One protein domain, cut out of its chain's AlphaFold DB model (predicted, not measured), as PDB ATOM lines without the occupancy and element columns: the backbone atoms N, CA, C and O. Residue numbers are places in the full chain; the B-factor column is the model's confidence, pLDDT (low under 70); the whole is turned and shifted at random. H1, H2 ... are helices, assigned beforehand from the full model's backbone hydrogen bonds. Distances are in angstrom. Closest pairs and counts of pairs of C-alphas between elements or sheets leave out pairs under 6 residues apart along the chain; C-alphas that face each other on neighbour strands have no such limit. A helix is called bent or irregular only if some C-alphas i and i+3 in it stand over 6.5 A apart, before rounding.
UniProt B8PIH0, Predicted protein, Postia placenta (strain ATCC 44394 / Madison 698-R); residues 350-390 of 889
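AT A GLANCE: This is residues 350 to 390 of the 889 residues of the protein "Predicted protein" of Postia placenta (strain ATCC 44394 / Madison 698-R) (UniProt B8PIH0). H2, the longest helix, makes a V with H1, narrowest where H1 ends and H2 begins, while H3 lies near H1 and a tail, residues 385 to 390, sticks out beyond H3. The printed part has 41 residues with three named helices, H1, H2, H3 in chain order, no named strand, and the class all helix. It is compact, with a radius of gyration of the C-alphas of 9.7 A, and spans 26 by 21 by 16 A.

IN THESE COORDINATES: H2, residues 364 to 372, is 13.7 A long, from C-alpha 364 at (-21.573, -26.963, 46.301); it is irregular, with C-alphas 365 and 368 7.1 A apart. H1 is residues 350 to 357, 10.3 A. H3, residues 378 to 384, ends at C-alpha 384 (-16.894, -41.593, 50.436).

HOW THE PARTS SIT: H2 touches H1, opposite ways at a steep tilt of 46 degrees; their closest C-alphas, of Arg 357 and Glu 364, are 4.9 A apart. H1 and H3 are close but not clearly touching, closest at the C-alphas of Phe 352 and Glu 378, 7.1 A. H2 and H3 are only just apart, at 8.0 A. Every O i to N i+4 pair is within hydrogen-bond range in H1 and H3, and 3 of 5 in H2.

THE WHOLE: The farthest C-alphas, of Glu 350 and Thr 390, are 28.4 A apart. The printed part has no cut and no long link; no printed residue is under 70 in pLDDT.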
ATOM      1  N   GLU A 350     -18.182 -23.442  56.169       86.44
ATOM      2  CA  GLU A 350     -17.947 -22.608  54.979       86.44
ATOM      3  C   GLU A 350     -16.667 -23.010  54.237       86.44
ATOM      4  O   GLU A 350     -16.627 -22.978  53.008       86.44
ATOM      5  N   LEU A 351     -15.631 -23.450  54.964       87.31
ATOM      6  CA  LEU A 351     -14.392 -23.957  54.364       87.31
ATOM      7  C   LEU A 351     -14.614 -25.257  53.578       87.31
ATOM      8  O   LEU A 351     -13.958 -25.476  52.558       87.31
ATOM      9  N   PHE A 352     -15.544 -26.108  54.020       92.62
ATOM     10  CA  PHE A 352     -15.903 -27.331  53.303       92.62
ATOM     11  C   PHE A 352     -16.801 -27.030  52.093       92.62
ATOM     12  O   PHE A 352     -16.556 -27.553  51.007       92.62
ATOM     13  N   THR A 353     -17.751 -26.101  52.218       93.06
ATOM     14  CA  THR A 353     -18.539 -25.600  51.076       93.06
ATOM     15  C   THR A 353     -17.644 -24.946  50.015       93.06
ATOM     16  O   THR A 353     -17.774 -25.237  48.828       93.06
ATOM     17  N   ALA A 354     -16.660 -24.134  50.422       90.56
ATOM     18  CA  ALA A 354     -15.683 -23.527  49.515       90.56
ATOM     19  C   ALA A 354     -14.777 -24.564  48.820       90.56
ATOM     20  O   ALA A 354     -14.362 -24.349  47.680       90.56
ATOM     21  N   TYR A 355     -14.492 -25.692  49.479       92.00
ATOM     22  CA  TYR A 355     -13.804 -26.828  48.865       92.00
ATOM     23  C   TYR A 355     -14.668 -27.498  47.785       92.00
ATOM     24  O   TYR A 355     -14.197 -27.676  46.662       92.00
ATOM     25  N   LEU A 356     -15.940 -27.793  48.084       93.69
ATOM     26  CA  LEU A 356     -16.883 -28.398  47.132       93.69
ATOM     27  C   LEU A 356     -17.166 -27.489  45.922       93.69
ATOM     28  O   LEU A 356     -17.261 -27.980  44.795       93.69
ATOM     29  N   ARG A 357     -17.182 -26.164  46.127       95.38
ATOM     30  CA  ARG A 357     -17.223 -25.145  45.059       95.38
ATOM     31  C   ARG A 357     -16.018 -25.213  44.109       95.38
ATOM     32  O   ARG A 357     -16.112 -24.826  42.946       95.38
ATOM     33  N   GLY A 358     -14.872 -25.695  44.595       88.56
ATOM     34  CA  GLY A 358     -13.648 -25.884  43.812       88.56
ATOM     35  C   GLY A 358     -13.593 -27.188  43.003       88.56
ATOM     36  O   GLY A 358     -12.692 -27.342  42.173       88.56
ATOM     37  N   CYS A 359     -14.522 -28.123  43.228       87.62
ATOM     38  CA  CYS A 359     -14.601 -29.383  42.491       87.62
ATOM     39  C   CYS A 359     -15.089 -29.177  41.042       87.62
ATOM     40  O   CYS A 359     -15.653 -28.139  40.685       87.62
ATOM     41  N   LYS A 360     -14.847 -30.172  40.176       82.50
ATOM     42  CA  LYS A 360     -15.387 -30.219  38.808       82.50
ATOM     43  C   LYS A 360     -16.027 -31.590  38.544       82.50
ATOM     44  O   LYS A 360     -15.274 -32.563  38.539       82.50
ATOM     45  N   PRO A 361     -17.352 -31.679  38.300       85.38
ATOM     46  CA  PRO A 361     -18.339 -30.585  38.340       85.38
ATOM     47  C   PRO A 361     -18.401 -29.891  39.715       85.38
ATOM     48  O   PRO A 361     -17.876 -30.421  40.691       85.38
ATOM     49  N   ASN A 362     -18.983 -28.687  39.780       92.00
ATOM     50  CA  ASN A 362     -19.192 -27.994  41.056       92.00
ATOM     51  C   ASN A 362     -20.125 -28.852  41.933       92.00
ATOM     52  O   ASN A 362     -21.174 -29.274  41.452       92.00
ATOM     53  N   LEU A 363     -19.732 -29.122  43.182       94.12
ATOM     54  CA  LEU A 363     -20.481 -29.965  44.124       94.12
ATOM     55  C   LEU A 363     -21.039 -29.175  45.320       94.12
ATOM     56  O   LEU A 363     -21.448 -29.773  46.315       94.12
ATOM     57  N   GLU A 364     -21.048 -27.843  45.250       95.38
ATOM     58  CA  GLU A 364     -21.573 -26.963  46.301       95.38
ATOM     59  C   GLU A 364     -23.022 -27.299  46.695       95.38
ATOM     60  O   GLU A 364     -23.334 -27.337  47.884       95.38
ATOM     61  N   ASP A 365     -23.868 -27.680  45.732       94.12
ATOM     62  CA  ASP A 365     -25.265 -28.081  45.967       94.12
ATOM     63  C   ASP A 365     -25.403 -29.352  46.836       94.12
ATOM     64  O   ASP A 365     -26.451 -29.601  47.434       94.12
ATOM     65  N   LEU A 366     -24.339 -30.161  46.949       91.81
ATOM     66  CA  LEU A 366     -24.296 -31.335  47.828       91.81
ATOM     67  C   LEU A 366     -23.839 -31.001  49.254       91.81
ATOM     68  O   LEU A 366     -23.997 -31.842  50.143       91.81
ATOM     69  N   ALA A 367     -23.302 -29.802  49.508       93.94
ATOM     70  CA  ALA A 367     -22.769 -29.422  50.816       93.94
ATOM     71  C   ALA A 367     -23.782 -29.597  51.970       93.94
ATOM     72  O   ALA A 367     -23.391 -30.181  52.982       93.94
ATOM     73  N   PRO A 368     -25.076 -29.216  51.849       91.88
ATOM     74  CA  PRO A 368     -26.045 -29.415  52.929       91.88
ATOM     75  C   PRO A 368     -26.272 -30.896  53.264       91.88
ATOM     76  O   PRO A 368     -26.301 -31.262  54.437       91.88
ATOM     77  N   LYS A 369     -26.369 -31.762  52.243       89.12
ATOM     78  CA  LYS A 369     -26.553 -33.214  52.422       89.12
ATOM     79  C   LYS A 369     -25.325 -33.866  53.055       89.12
ATOM     80  O   LYS A 369     -25.453 -34.663  53.978       89.12
ATOM     81  N   LEU A 370     -24.135 -33.500  52.582       92.19
ATOM     82  CA  LEU A 370     -22.865 -34.014  53.093       92.19
ATOM     83  C   LEU A 370     -22.634 -33.592  54.551       92.19
ATOM     84  O   LEU A 370     -22.272 -34.428  55.377       92.19
ATOM     85  N   LEU A 371     -22.916 -32.332  54.896       93.31
ATOM     86  CA  LEU A 371     -22.834 -31.846  56.275       93.31
ATOM     87  C   LEU A 371     -23.850 -32.547  57.192       93.31
ATOM     88  O   LEU A 371     -23.467 -32.984  58.276       93.31
ATOM     89  N   ALA A 372     -25.099 -32.731  56.744       87.56
ATOM     90  CA  ALA A 372     -26.115 -33.488  57.483       87.56
ATOM     91  C   ALA A 372     -25.704 -34.956  57.719       87.56
ATOM     92  O   ALA A 372     -25.939 -35.498  58.796       87.56
ATOM     93  N   ALA A 373     -25.011 -35.574  56.760       84.75
ATOM     94  CA  ALA A 373     -24.449 -36.920  56.876       84.75
ATOM     95  C   ALA A 373     -23.101 -36.987  57.638       84.75
ATOM     96  O   ALA A 373     -22.407 -38.005  57.605       84.75
ATOM     97  N   GLY A 374     -22.685 -35.912  58.320       90.81
ATOM     98  CA  GLY A 374     -21.462 -35.891  59.132       90.81
ATOM     99  C   GLY A 374     -20.155 -35.830  58.328       90.81
ATOM    100  O   GLY A 374     -19.092 -36.211  58.832       90.81
ATOM    101  N   VAL A 375     -20.203 -35.347  57.086       92.81
ATOM    102  CA  VAL A 375     -19.049 -35.154  56.198       92.81
ATOM    103  C   VAL A 375     -18.634 -33.682  56.240       92.81
ATOM    104  O   VAL A 375     -19.047 -32.875  55.419       92.81
ATOM    105  N   TYR A 376     -17.820 -33.323  57.234       92.00
ATOM    106  CA  TYR A 376     -17.409 -31.937  57.516       92.00
ATOM    107  C   TYR A 376     -15.987 -31.584  57.041       92.00
ATOM    108  O   TYR A 376     -15.478 -30.511  57.354       92.00
ATOM    109  N   ASN A 377     -15.300 -32.480  56.321       90.50
ATOM    110  CA  ASN A 377     -13.962 -32.209  55.791       90.50
ATOM    111  C   ASN A 377     -13.626 -33.026  54.532       90.50
ATOM    112  O   ASN A 377     -14.222 -34.069  54.254       90.50
ATOM    113  N   GLU A 378     -12.601 -32.560  53.810       88.88
ATOM    114  CA  GLU A 378     -12.060 -33.202  52.606       88.88
ATOM    115  C   GLU A 378     -11.681 -34.677  52.829       88.88
ATOM    116  O   GLU A 378     -11.858 -35.491  51.930       88.88
ATOM    117  N   THR A 379     -11.180 -35.060  54.008       85.06
ATOM    118  CA  THR A 379     -10.748 -36.443  54.271       85.06
ATOM    119  C   THR A 379     -11.926 -37.419  54.288       85.06
ATOM    120  O   THR A 379     -11.844 -38.467  53.652       85.06
ATOM    121  N   ARG A 380     -13.038 -37.071  54.955       85.44
ATOM    122  CA  ARG A 380     -14.271 -37.881  54.929       85.44
ATOM    123  C   ARG A 380     -14.920 -37.883  53.544       85.44
ATOM    124  O   ARG A 380     -15.369 -38.930  53.094       85.44
ATOM    125  N   PHE A 381     -14.908 -36.747  52.848       92.19
ATOM    126  CA  PHE A 381     -15.436 -36.658  51.486       92.19
ATOM    127  C   PHE A 381     -14.657 -37.546  50.503       92.19
ATOM    128  O   PHE A 381     -15.258 -38.329  49.772       92.19
ATOM    129  N   ARG A 382     -13.318 -37.509  50.554       85.56
ATOM    130  CA  ARG A 382     -12.447 -38.392  49.761       85.56
ATOM    131  C   ARG A 382     -12.649 -39.874  50.079       85.56
ATOM    132  O   ARG A 382     -12.525 -40.697  49.182       85.56
ATOM    133  N   TYR A 383     -12.940 -40.219  51.334       86.75
ATOM    134  CA  TYR A 383     -13.252 -41.600  51.710       86.75
ATOM    135  C   TYR A 383     -14.554 -42.075  51.048       86.75
ATOM    136  O   TYR A 383     -14.560 -43.116  50.399       86.75
ATOM    137  N   ILE A 384     -15.621 -41.272  51.105       85.62
ATOM    138  CA  ILE A 384     -16.894 -41.593  50.436       85.62
ATOM    139  C   ILE A 384     -16.726 -41.654  48.911       85.62
ATOM    140  O   ILE A 384     -17.293 -42.536  48.279       85.62
ATOM    141  N   SER A 385     -15.875 -40.817  48.304       83.00
ATOM    142  CA  SER A 385     -15.576 -40.917  46.865       83.00
ATOM    143  C   SER A 385     -14.787 -42.171  46.452       83.00
ATOM    144  O   SER A 385     -14.516 -42.335  45.267       83.00
ATOM    145  N   THR A 386     -14.378 -43.029  47.397       83.38
ATOM    146  CA  THR A 386     -13.792 -44.355  47.103       83.38
ATOM    147  C   THR A 386     -14.785 -45.509  47.252       83.38
ATOM    148  O   THR A 386     -14.410 -46.657  47.025       83.38
ATOM    149  N   TRP A 387     -16.034 -45.233  47.637       88.56
ATOM    150  CA  TRP A 387     -17.079 -46.253  47.715       88.56
ATOM    151  C   TRP A 387     -17.584 -46.635  46.309       88.56
ATOM    152  O   TRP A 387     -17.529 -45.808  45.395       88.56
ATOM    153  N   PRO A 388     -18.107 -47.861  46.114       85.12
ATOM    154  CA  PRO A 388     -18.830 -48.238  44.904       85.12
ATOM    155  C   PRO A 388     -19.958 -47.252  44.569       85.12
ATOM    156  O   PRO A 388     -20.632 -46.735  45.461       85.12
ATOM    157  N   GLU A 389     -20.220 -47.027  43.279       76.62
ATOM    158  CA  GLU A 389     -21.248 -46.073  42.828       76.62
ATOM    159  C   GLU A 389     -22.634 -46.382  43.418       76.62
ATOM    160  O   GLU A 389     -23.358 -45.473  43.820       76.62
ATOM    161  N   THR A 390     -22.979 -47.663  43.565       80.44
ATOM    162  CA  THR A 390     -24.213 -48.123  44.219       80.44
ATOM    163  C   THR A 390     -24.324 -47.675  45.679       80.44
ATOM    164  O   THR A 390     -25.411 -47.300  46.115       80.44
TER     165      THR A 390